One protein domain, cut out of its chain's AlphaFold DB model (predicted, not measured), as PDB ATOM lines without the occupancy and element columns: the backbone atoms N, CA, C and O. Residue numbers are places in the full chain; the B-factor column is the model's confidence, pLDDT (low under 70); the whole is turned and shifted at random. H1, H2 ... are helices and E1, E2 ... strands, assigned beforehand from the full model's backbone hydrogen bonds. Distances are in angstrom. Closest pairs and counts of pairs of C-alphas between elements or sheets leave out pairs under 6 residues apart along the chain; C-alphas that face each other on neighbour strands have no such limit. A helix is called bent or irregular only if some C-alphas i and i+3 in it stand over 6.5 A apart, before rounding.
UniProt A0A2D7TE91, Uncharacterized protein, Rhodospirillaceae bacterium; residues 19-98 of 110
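Overview. This is residues 19 to 98 of the 110 residues of an uncharacterized protein of Rhodospirillaceae bacterium (UniProt A0A2D7TE91). A small twisted sheet of four strands forms one end of an elongated domain; H1 stands up from it and runs away, the chain turns back through H2 at the far end, and H3 returns to pack on the first half of H1 and graze the sheet. The printed part has 80 residues, with E1, E2, E3, E4, H1, H2 and H3 along the chain, a mixed class of helices and strands. The antiparallel sheet runs E1, E2, E3, E4. The whole is only just compact, close to loose, with a radius of gyration of the C-alphas of 13.7 A, and spans 43 by 22 by 17 A.

Along the chain. E1 is residues 19 to 21, from C-alpha 19 at (-29.135, 15.868, -35.367); E2 is 25 to 28, E3 33 to 36 and E4 51 to 53. H1, residues 54 to 69, is 23.8 A long and irregular: C-alphas 65 and 68 are 7.1 A apart. H2 is residues 76 to 82; H3, residues 86 to 96, is 15.6 A long and ends at C-alpha 96 (-22.127, 23.299, -28.756).

Arrangement. The strands form a meander, each the antiparallel neighbour of the one before. N 19 and O 27 are 2.8 A apart, N 26 and O 35 2.8 A, N 34 and O 52 2.9 A, within hydrogen-bond range. H1 is on one face, making two layers, and stands up from the sheet at 56 degrees. With residues 54 to 61 alone H1 touches H3, about perpendicular at 73 degrees; the closest C-alphas, of His 58 and Ser 89, are 5.3 A apart. With residues 65 to 69 alone it touches H2, about perpendicular at 74 degrees; the closest C-alphas, of Ile 66 and Leu 79, are 6.8 A apart. H3 only grazes the sheet with residues 93 to 96. O i to N i+4 pairs are within hydrogen-bond range in 10 of 12 in H1, 2 of 3 in H2 and 6 of 7 in H3.

Size, cuts and confidence. The C-alphas farthest apart, of Val 19 and Pro 73, are 43.6 A apart. The printed part has no cut; the link from E3 to E4 is long, 14 residues. Residues 71 to 78, of which 76 to 78 belong to H2, stand free. No printed residue is under 70 in pLDDT.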
ATOM      1  N   VAL A  19     -29.568  14.691 -34.609       96.75
ATOM      2  CA  VAL A  19     -29.135  15.868 -35.367       96.75
ATOM      3  C   VAL A  19     -27.614  15.889 -35.436       96.75
ATOM      4  O   VAL A  19     -26.942  15.863 -34.402       96.75
ATOM      5  N   LYS A  20     -27.053  15.970 -36.645       96.38
ATOM      6  CA  LYS A  20     -25.609  16.152 -36.840       96.38
ATOM      7  C   LYS A  20     -25.245  17.623 -36.767       96.38
ATOM      8  O   LYS A  20     -25.890  18.473 -37.371       96.38
ATOM      9  N   ILE A  21     -24.163  17.912 -36.059       95.44
ATOM     10  CA  ILE A  21     -23.663  19.259 -35.812       95.44
ATOM     11  C   ILE A  21     -22.319  19.395 -36.524       95.44
ATOM     12  O   ILE A  21     -21.311  18.819 -36.099       95.44
ATOM     13  N   TYR A  22     -22.331  20.096 -37.659       91.75
ATOM     14  CA  TYR A  22     -21.175  20.418 -38.506       91.75
ATOM     15  C   TYR A  22     -20.279  19.208 -38.857       91.75
ATOM     16  O   TYR A  22     -19.087  19.344 -39.133       91.75
ATOM     17  N   GLY A  23     -20.829  17.988 -38.808       90.06
ATOM     18  CA  GLY A  23     -20.099  16.738 -39.043       90.06
ATOM     19  C   GLY A  23     -18.989  16.408 -38.030       90.06
ATOM     20  O   GLY A  23     -18.140  15.563 -38.340       90.06
ATOM     21  N   TYR A  24     -18.951  17.060 -36.859       93.00
ATOM     22  CA  TYR A  24     -18.014  16.737 -35.768       93.00
ATOM     23  C   TYR A  24     -18.705  16.236 -34.496       93.00
ATOM     24  O   TYR A  24     -18.043  15.621 -33.660       93.00
ATOM     25  N   ALA A  25     -20.007  16.475 -34.345       96.50
ATOM     26  CA  ALA A  25     -20.789  16.039 -33.197       96.50
ATOM     27  C   ALA A  25     -22.215  15.657 -33.599       96.50
ATOM     28  O   ALA A  25     -22.673  15.961 -34.701       96.50
ATOM     29  N   GLU A  26     -22.909  15.003 -32.680       97.25
ATOM     30  CA  GLU A  26     -24.307  14.618 -32.793       97.25
ATOM     31  C   GLU A  26     -25.052  14.930 -31.498       97.25
ATOM     32  O   GLU A  26     -24.496  14.837 -30.399       97.25
ATOM     33  N   TYR A  27     -26.328  15.270 -31.646       97.44
ATOM     34  CA  TYR A  27     -27.262  15.432 -30.545       97.44
ATOM     35  C   TYR A  27     -28.479  14.535 -30.752       97.44
ATOM     36  O   TYR A  27     -29.115  14.573 -31.803       97.44
ATOM     37  N   ASP A  28     -28.795  13.731 -29.745       97.12
ATOM     38  CA  ASP A  28     -29.983  12.890 -29.690       97.12
ATOM     39  C   ASP A  28     -31.118  13.673 -29.017       97.12
ATOM     40  O   ASP A  28     -31.101  13.894 -27.803       97.12
ATOM     41  N   CYS A  29     -32.101  14.101 -29.809       94.75
ATOM     42  CA  CYS A  29     -33.288  14.821 -29.351       94.75
ATOM     43  C   CYS A  29     -34.285  13.934 -28.591       94.75
ATOM     44  O   CYS A  29     -35.151  14.453 -27.890       94.75
ATOM     45  N   THR A  30     -34.187  12.611 -28.718       94.25
ATOM     46  CA  THR A  30     -35.046  11.660 -28.005       94.25
ATOM     47  C   THR A  30     -34.551  11.467 -26.577       94.25
ATOM     48  O   THR A  30     -35.334  11.518 -25.630       94.25
ATOM     49  N   GLU A  31     -33.241  11.294 -26.405       94.19
ATOM     50  CA  GLU A  31     -32.635  11.004 -25.102       94.19
ATOM     51  C   GLU A  31     -31.943  12.207 -24.445       94.19
ATOM     52  O   GLU A  31     -31.479  12.101 -23.306       94.19
ATOM     53  N   ASN A  32     -31.875  13.351 -25.134       94.25
ATOM     54  CA  ASN A  32     -31.128  14.546 -24.726       94.25
ATOM     55  C   ASN A  32     -29.660  14.238 -24.408       94.25
ATOM     56  O   ASN A  32     -29.139  14.559 -23.331       94.25
ATOM     57  N   LYS A  33     -28.995  13.567 -25.352       97.00
ATOM     58  CA  LYS A  33     -27.590  13.164 -25.236       97.00
ATOM     59  C   LYS A  33     -26.746  13.800 -26.325       97.00
ATOM     60  O   LYS A  33     -27.186  13.980 -27.452       97.00
ATOM     61  N   TYR A  34     -25.502  14.089 -25.983       97.50
ATOM     62  CA  TYR A  34     -24.507  14.654 -26.880       97.50
ATOM     63  C   TYR A  34     -23.369  13.665 -27.114       97.50
ATOM     64  O   TYR A  34     -22.977  12.936 -26.198       97.50
ATOM     65  N   ARG A  35     -22.810  13.650 -28.322       97.31
ATOM     66  CA  ARG A  35     -21.667  12.810 -28.677       97.31
ATOM     67  C   ARG A  35     -20.741  13.522 -29.646       97.31
ATOM     68  O   ARG A  35     -21.186  14.169 -30.587       97.31
ATOM     69  N   LEU A  36     -19.440  13.330 -29.451       97.38
ATOM     70  CA  LEU A  36     -18.426  13.701 -30.432       97.38
ATOM     71  C   LEU A  36     -18.240  12.592 -31.462       97.38
ATOM     72  O   LEU A  36     -18.102  11.431 -31.093       97.38
ATOM     73  N   LEU A  37     -18.152  12.970 -32.734       96.38
ATOM     74  CA  LEU A  37     -17.733  12.093 -33.833       96.38
ATOM     75  C   LEU A  37     -16.245  12.249 -34.164       96.38
ATOM     76  O   LEU A  37     -15.655  11.400 -34.827       96.38
ATOM     77  N   LYS A  38     -15.636  13.366 -33.754       94.56
ATOM     78  CA  LYS A  38     -14.223  13.677 -33.982       94.56
ATOM     79  C   LYS A  38     -13.638  14.345 -32.749       94.56
ATOM     80  O   LYS A  38     -14.326  15.106 -32.070       94.56
ATOM     81  N   GLU A  39     -12.366  14.074 -32.480       92.88
ATOM     82  CA  GLU A  39     -11.632  14.777 -31.429       92.88
ATOM     83  C   GLU A  39     -11.550  16.273 -31.752       92.88
ATOM     84  O   GLU A  39     -11.409  16.672 -32.911       92.88
ATOM     85  N   THR A  40     -11.637  17.109 -30.720       89.75
ATOM     86  CA  THR A  40     -11.513  18.559 -30.859       89.75
ATOM     87  C   THR A  40     -10.790  19.154 -29.651       89.75
ATOM     88  O   THR A  40     -11.083  18.768 -28.515       89.75
ATOM     89  N   PRO A  41      -9.891  20.135 -29.852       90.25
ATOM     90  CA  PRO A  41      -9.254  20.854 -28.752       90.25
ATOM     91  C   PRO A  41     -10.235  21.629 -27.859       90.25
ATOM     92  O   PRO A  41      -9.860  22.015 -26.760       90.25
ATOM     93  N   MET A  42     -11.465  21.892 -28.323       88.38
ATOM     94  CA  MET A  42     -12.449  22.683 -27.570       88.38
ATOM     95  C   MET A  42     -13.045  21.929 -26.373       88.38
ATOM     96  O   MET A  42     -13.390  22.552 -25.375       88.38
ATOM     97  N   ILE A  43     -13.174  20.603 -26.474       92.00
ATOM     98  CA  ILE A  43     -13.755  19.727 -25.442       92.00
ATOM     99  C   ILE A  43     -12.928  18.438 -25.333       92.00
ATOM    100  O   ILE A  43     -13.418  17.349 -25.643       92.00
ATOM    101  N   PRO A  44     -11.658  18.548 -24.896       92.56
ATOM    102  CA  PRO A  44     -10.705  17.434 -24.884       92.56
ATOM    103  C   PRO A  44     -11.049  16.359 -23.839       92.56
ATOM    104  O   PRO A  44     -10.474  15.273 -23.847       92.56
ATOM    105  N   PHE A  45     -11.986  16.652 -22.937       94.81
ATOM    106  CA  PHE A  45     -12.424  15.762 -21.863       94.81
ATOM    107  C   PHE A  45     -13.505  14.756 -22.284       94.81
ATOM    108  O   PHE A  45     -13.853  13.857 -21.513       94.81
ATOM    109  N   LEU A  46     -14.044  14.876 -23.500       96.88
ATOM    110  CA  LEU A  46     -15.003  13.918 -24.039       96.88
ATOM    111  C   LEU A  46     -14.317  12.881 -24.930       96.88
ATOM    112  O   LEU A  46     -13.396  13.178 -25.684       96.88
ATOM    113  N   LYS A  47     -14.810  11.645 -24.864       96.94
ATOM    114  CA  LYS A  47     -14.397  10.552 -25.744       96.94
ATOM    115  C   LYS A  47     -15.259  10.554 -27.001       96.94
ATOM    116  O   LYS A  47     -16.477  10.717 -26.911       96.94
ATOM    117  N   VAL A  48     -14.626  10.319 -28.145       97.00
ATOM    118  CA  VAL A  48     -15.315  10.115 -29.425       97.00
ATOM    119  C   VAL A  48     -16.217   8.881 -29.348       97.00
ATOM    120  O   VAL A  48     -15.938   7.936 -28.611       97.00
ATOM    121  N   ASP A  49     -17.334   8.933 -30.066       96.00
ATOM    122  CA  ASP A  49     -18.352   7.891 -30.197       96.00
ATOM    123  C   ASP A  49     -19.058   7.466 -28.895       96.00
ATOM    124  O   ASP A  49     -19.906   6.569 -28.908       96.00
ATOM    125  N   LYS A  50     -18.821   8.170 -27.780       97.56
ATOM    126  CA  LYS A  50     -19.560   7.991 -26.524       97.56
ATOM    127  C   LYS A  50     -20.687   9.018 -26.394       97.56
ATOM    128  O   LYS A  50     -20.461  10.216 -26.526       97.56
ATOM    129  N   TRP A  51     -21.886   8.546 -26.055       97.69
ATOM    130  CA  TRP A  51     -23.009   9.401 -25.671       97.69
ATOM    131  C   TRP A  51     -22.878   9.896 -24.229       97.69
ATOM    132  O   TRP A  51     -22.573   9.123 -23.316       97.69
ATOM    133  N   TYR A  52     -23.158  11.180 -24.030       97.94
ATOM    134  CA  TYR A  52     -23.153  11.860 -22.744       97.94
ATOM    135  C   TYR A  52     -24.514  12.506 -22.505       97.94
ATOM    136  O   TYR A  52     -24.943  13.362 -23.276       97.94
ATOM    137  N   SER A  53     -25.188  12.134 -21.418       97.25
ATOM    138  CA  SER A  53     -26.265  12.965 -20.870       97.25
ATOM    139  C   SER A  53     -25.698  14.273 -20.310       97.25
ATOM    140  O   SER A  53     -24.499  14.366 -20.040       97.25
ATOM    141  N   GLN A  54     -26.552  15.264 -20.043       95.56
ATOM    142  CA  GLN A  54     -26.133  16.511 -19.379       95.56
ATOM    143  C   GLN A  54     -25.351  16.256 -18.080       95.56
ATOM    144  O   GLN A  54     -24.306  16.860 -17.841       95.56
ATOM    145  N   LYS A  55     -25.803  15.292 -17.266       97.19
ATOM    146  CA  LYS A  55     -25.108  14.895 -16.033       97.19
ATOM    147  C   LYS A  55     -23.715  14.327 -16.321       97.19
ATOM    148  O   LYS A  55     -22.753  14.736 -15.683       97.19
ATOM    149  N   GLN A  56     -23.599  13.420 -17.290       98.00
ATOM    150  CA  GLN A  56     -22.310  12.818 -17.650       98.00
ATOM    151  C   GLN A  56     -21.356  13.835 -18.286       98.00
ATOM    152  O   GLN A  56     -20.145  13.735 -18.105       98.00
ATOM    153  N   PHE A  57     -21.886  14.808 -19.033       97.75
ATOM    154  CA  PHE A  57     -21.109  15.926 -19.556       97.75
ATOM    155  C   PHE A  57     -20.545  16.770 -18.409       97.75
ATOM    156  O   PHE A  57     -19.348  17.045 -18.386       97.75
ATOM    157  N   HIS A  58     -21.381  17.125 -17.427       97.69
ATOM    158  CA  HIS A  58     -20.943  17.845 -16.233       97.69
ATOM    159  C   HIS A  58     -19.874  17.075 -15.448       97.69
ATOM    160  O   HIS A  58     -18.856  17.661 -15.095       97.69
ATOM    161  N   GLU A  59     -20.059  15.773 -15.215       97.88
ATOM    162  CA  GLU A  59     -19.073  14.929 -14.527       97.88
ATOM    163  C   GLU A  59     -17.727  14.918 -15.265       97.88
ATOM    164  O   GLU A  59     -16.688  15.132 -14.645       97.88
ATOM    165  N   ALA A  60     -17.734  14.762 -16.592       97.38
ATOM    166  CA  ALA A  60     -16.512  14.791 -17.392       97.38
ATOM    167  C   ALA A  60     -15.820  16.167 -17.363       97.38
ATOM    168  O   ALA A  60     -14.603  16.241 -17.199       97.38
ATOM    169  N   HIS A  61     -16.590  17.254 -17.476       97.00
ATOM    170  CA  HIS A  61     -16.077  18.624 -17.398       97.00
ATOM    171  C   HIS A  61     -15.493  18.932 -16.009       97.00
ATOM    172  O   HIS A  61     -14.426  19.539 -15.893       97.00
ATOM    173  N   TYR A  62     -16.165  18.469 -14.951       96.38
ATOM    174  CA  TYR A  62     -15.706  18.580 -13.570       96.38
ATOM    175  C   TYR A  62     -14.383  17.845 -13.375       96.38
ATOM    176  O   TYR A  62     -13.405  18.452 -12.938       96.38
ATOM    177  N   GLU A  63     -14.339  16.556 -13.727       95.31
ATOM    178  CA  GLU A  63     -13.163  15.704 -13.556       95.31
ATOM    179  C   GLU A  63     -11.938  16.267 -14.271       95.31
ATOM    180  O   GLU A  63     -10.853  16.263 -13.689       95.31
ATOM    181  N   ASP A  64     -12.107  16.766 -15.496       95.44
ATOM    182  CA  ASP A  64     -11.021  17.367 -16.266       95.44
ATOM    183  C   ASP A  64     -10.532  18.680 -15.648       95.44
ATOM    184  O   ASP A  64      -9.328  18.868 -15.487       95.44
ATOM    185  N   THR A  65     -11.453  19.533 -15.187       94.62
ATOM    186  CA  THR A  65     -11.106  20.809 -14.538       94.62
ATOM    187  C   THR A  65     -10.304  20.597 -13.256       94.62
ATOM    188  O   THR A  65      -9.345  21.324 -12.997       94.62
ATOM    189  N   ILE A  66     -10.668  19.601 -12.440       94.19
ATOM    190  CA  ILE A  66      -9.976  19.347 -11.169       94.19
ATOM    191  C   ILE A  66      -8.731  18.465 -11.319       94.19
ATOM    192  O   ILE A  66      -7.900  18.426 -10.412       94.19
ATOM    193  N   LYS A  67      -8.577  17.748 -12.441       93.25
ATOM    194  CA  LYS A  67      -7.469  16.810 -12.678       93.25
ATOM    195  C   LYS A  67      -6.080  17.420 -12.440       93.25
ATOM    196  O   LYS A  67      -5.287  16.738 -11.792       93.25
ATOM    197  N   PRO A  68      -5.773  18.663 -12.867       92.81
ATOM    198  CA  PRO A  68      -4.475  19.286 -12.604       92.81
ATOM    199  C   PRO A  68      -4.169  19.496 -11.116       92.81
ATOM    200  O   PRO A  68      -3.009  19.646 -10.753       92.81
ATOM    201  N   PHE A  69      -5.190  19.504 -10.255       92.56
ATOM    202  CA  PHE A  69      -5.077  19.851  -8.838       92.56
ATOM    203  C   PHE A  69      -5.109  18.634  -7.902       92.56
ATOM    204  O   PHE A  69      -4.986  18.809  -6.692       92.56
ATOM    205  N   LYS A  70      -5.259  17.408  -8.428       87.25
ATOM    206  CA  LYS A  70      -5.421  16.187  -7.611       87.25
ATOM    207  C   LYS A  70      -4.253  15.908  -6.660       87.25
ATOM    208  O   LYS A  70      -4.488  15.405  -5.568       87.25
ATOM    209  N   ASP A  71      -3.033  16.266  -7.054       90.12
ATOM    210  CA  ASP A  71      -1.822  16.055  -6.246       90.12
ATOM    211  C   ASP A  71      -1.417  17.300  -5.434       90.12
ATOM    212  O   ASP A  71      -0.385  17.310  -4.761       90.12
ATOM    213  N   MET A  72      -2.207  18.376  -5.497       91.25
ATOM    214  CA  MET A  72      -1.947  19.601  -4.744       91.25
ATOM    215  C   MET A  72      -2.611  19.534  -3.363       91.25
ATOM    216  O   MET A  72      -3.699  18.974  -3.232       91.25
ATOM    217  N   PRO A  73      -2.027  20.156  -2.320       91.12
ATOM    218  CA  PRO A  73      -2.622  20.218  -0.985       91.12
ATOM    219  C   PRO A  73      -3.766  21.249  -0.934       91.12
ATOM    220  O   PRO A  73      -3.733  22.211  -0.167       91.12
ATOM    221  N   MET A  74      -4.770  21.085  -1.795       89.19
ATOM    222  CA  MET A  74      -5.958  21.929  -1.853       89.19
ATOM    223  C   MET A  74      -7.093  21.323  -1.032       89.19
ATOM    224  O   MET A  74      -7.350  20.123  -1.085       89.19
ATOM    225  N   SER A  75      -7.814  22.172  -0.301       91.50
ATOM    226  CA  SER A  75      -9.055  21.761   0.353       91.50
ATOM    227  C   SER A  75     -10.165  21.512  -0.667       91.50
ATOM    228  O   SER A  75     -10.208  22.152  -1.722       91.50
ATOM    229  N   GLU A  76     -11.128  20.657  -0.315       88.75
ATOM    230  CA  GLU A  76     -12.337  20.444  -1.122       88.75
ATOM    231  C   GLU A  76     -13.072  21.755  -1.424       88.75
ATOM    232  O   GLU A  76     -13.558  21.954  -2.533       88.75
ATOM    233  N   ASP A  77     -13.116  22.687  -0.469       92.06
ATOM    234  CA  ASP A  77     -13.754  23.992  -0.665       92.06
ATOM    235  C   ASP A  77     -13.022  24.857  -1.691       92.06
ATOM    236  O   ASP A  77     -13.653  25.608  -2.435       92.06
ATOM    237  N   SER A  78     -11.695  24.750  -1.761       92.00
ATOM    238  CA  SER A  78     -10.918  25.421  -2.804       92.00
ATOM    239  C   SER A  78     -11.167  24.774  -4.167       92.00
ATOM    240  O   SER A  78     -11.357  25.492  -5.146       92.00
ATOM    241  N   LEU A  79     -11.255  23.438  -4.225       90.50
ATOM    242  CA  LEU A  79     -11.593  22.706  -5.450       90.50
ATOM    243  C   LEU A  79     -13.006  23.044  -5.954       90.50
ATOM    244  O   LEU A  79     -13.200  23.256  -7.145       90.50
ATOM    245  N   LYS A  80     -13.992  23.185  -5.062       91.38
ATOM    246  CA  LYS A  80     -15.362  23.590  -5.431       91.38
ATOM    247  C   LYS A  80     -15.435  24.984  -6.055       91.38
ATOM    248  O   LYS A  80     -16.326  25.226  -6.856       91.38
ATOM    249  N   LYS A  81     -14.525  25.898  -5.697       91.75
ATOM    250  CA  LYS A  81     -14.481  27.262  -6.263       91.75
ATOM    251  C   LYS A  81     -13.938  27.310  -7.690       91.75
ATOM    252  O   LYS A  81     -14.247  28.256  -8.404       91.75
ATOM    253  N   ILE A  82     -13.110  26.339  -8.075       91.75
ATOM    254  CA  ILE A  82     -12.540  26.246  -9.428       91.75
ATOM    255  C   ILE A  82     -13.336  25.303 -10.326       91.75
ATOM    256  O   ILE A  82     -13.343  25.471 -11.541       91.75
ATOM    257  N   ALA A  83     -13.982  24.299  -9.736       94.50
ATOM    258  CA  ALA A  83     -14.730  23.318 -10.484       94.50
ATOM    259  C   ALA A  83     -15.974  23.952 -11.125       94.50
ATOM    260  O   ALA A  83     -16.615  24.815 -10.517       94.50
ATOM    261  N   PRO A  84     -16.353  23.516 -12.335       96.06
ATOM    262  CA  PRO A  84     -17.535  24.033 -12.988       96.06
ATOM    263  C   PRO A  84     -18.780  23.639 -12.199       96.06
ATOM    264  O   PRO A  84     -18.898  22.518 -11.700       96.06
ATOM    265  N   THR A  85     -19.747  24.546 -12.126       96.50
ATOM    266  CA  THR A  85     -21.087  24.202 -11.647       96.50
ATOM    267  C   THR A  85     -21.833  23.394 -12.713       96.50
ATOM    268  O   THR A  85     -21.450  23.361 -13.891       96.50
ATOM    269  N   LEU A  86     -22.931  22.744 -12.312       95.94
ATOM    270  CA  LEU A  86     -23.845  22.101 -13.259       95.94
ATOM    271  C   LEU A  86     -24.393  23.118 -14.269       95.94
ATOM    272  O   LEU A  86     -24.416  22.844 -15.463       95.94
ATOM    273  N   GLU A  87     -24.771  24.307 -13.797       96.75
ATOM    274  CA  GLU A  87     -25.262  25.402 -14.638       96.75
ATOM    275  C   GLU A  87     -24.227  25.821 -15.688       96.75
ATOM    276  O   GLU A  87     -24.541  25.840 -16.876       96.75
ATOM    277  N   LEU A  88     -22.976  26.055 -15.276       96.25
ATOM    278  CA  LEU A  88     -21.901  26.423 -16.198       96.25
ATOM    279  C   LEU A  88     -21.629  25.312 -17.221       96.25
ATOM    280  O   LEU A  88     -21.415  25.586 -18.398       96.25
ATOM    281  N   SER A  89     -21.670  24.050 -16.789       97.12
ATOM    282  CA  SER A  89     -21.483  22.902 -17.685       97.12
ATOM    283  C   SER A  89     -22.618  22.789 -18.704       97.12
ATOM    284  O   SER A  89     -22.364  22.524 -19.877       97.12
ATOM    285  N   ASN A  90     -23.858  23.043 -18.284       95.25
ATOM    286  CA  ASN A  90     -25.020  23.037 -19.167       95.25
ATOM    287  C   ASN A  90     -24.993  24.206 -20.153       95.25
ATOM    288  O   ASN A  90     -25.315  24.012 -21.321       95.25
ATOM    289  N   GLN A  91     -24.578  25.397 -19.714       96.44
ATOM    290  CA  GLN A  91     -24.382  26.537 -20.608       96.44
ATOM    291  C   GLN A  91     -23.293  26.238 -21.644       96.44
ATOM    292  O   GLN A  91     -23.458  26.542 -22.822       96.44
ATOM    293  N   PHE A  92     -22.202  25.594 -21.229       95.44
ATOM    294  CA  PHE A  92     -21.141  25.216 -22.154       95.44
ATOM    295  C   PHE A  92     -21.620  24.193 -23.192       95.44
ATOM    296  O   PHE A  92     -21.377  24.368 -24.383       95.44
ATOM    297  N   LEU A  93     -22.370  23.170 -22.765       96.19
ATOM    298  CA  LEU A  93     -23.007  22.218 -23.676       96.19
ATOM    299  C   LEU A  93     -23.999  22.908 -24.626       96.19
ATOM    300  O   LEU A  93     -24.001  22.603 -25.818       96.19
ATOM    301  N   TYR A  94     -24.794  23.856 -24.120       95.31
ATOM    302  CA  TYR A  94     -25.751  24.620 -24.918       95.31
ATOM    303  C   TYR A  94     -25.079  25.335 -26.090       95.31
ATOM    304  O   TYR A  94     -25.616  25.299 -27.192       95.31
ATOM    305  N   GLU A  95     -23.897  25.927 -25.897       95.00
ATOM    306  CA  GLU A  95     -23.175  26.578 -26.996       95.00
ATOM    307  C   GLU A  95     -22.768  25.584 -28.098       95.00
ATOM    308  O   GLU A  95     -22.818  25.928 -29.278       95.00
ATOM    309  N   PHE A  96     -22.442  24.331 -27.757       93.50
ATOM    310  CA  PHE A  96     -22.127  23.299 -28.756       93.50
ATOM    311  C   PHE A  96     -23.349  22.751 -29.480       93.50
ATOM    312  O   PHE A  96     -23.232  22.295 -30.615       93.50
ATOM    313  N   THR A  97     -24.506  22.772 -28.828       95.38
ATOM    314  CA  THR A  97     -25.780  22.325 -29.403       95.38
ATOM    315  C   THR A  97     -26.622  23.497 -29.894       95.38
ATOM    316  O   THR A  97     -27.799  23.335 -30.215       95.38
ATOM    317  N   ARG A  98     -26.048  24.703 -29.938       92.06
ATOM    318  CA  ARG A  98     -26.757  25.912 -30.328       92.06
ATOM    319  C   ARG A  98     -27.155  25.806 -31.797       92.06
ATOM    320  O   ARG A  98     -26.308  25.684 -32.674       92.06
TER     321      ARG A  98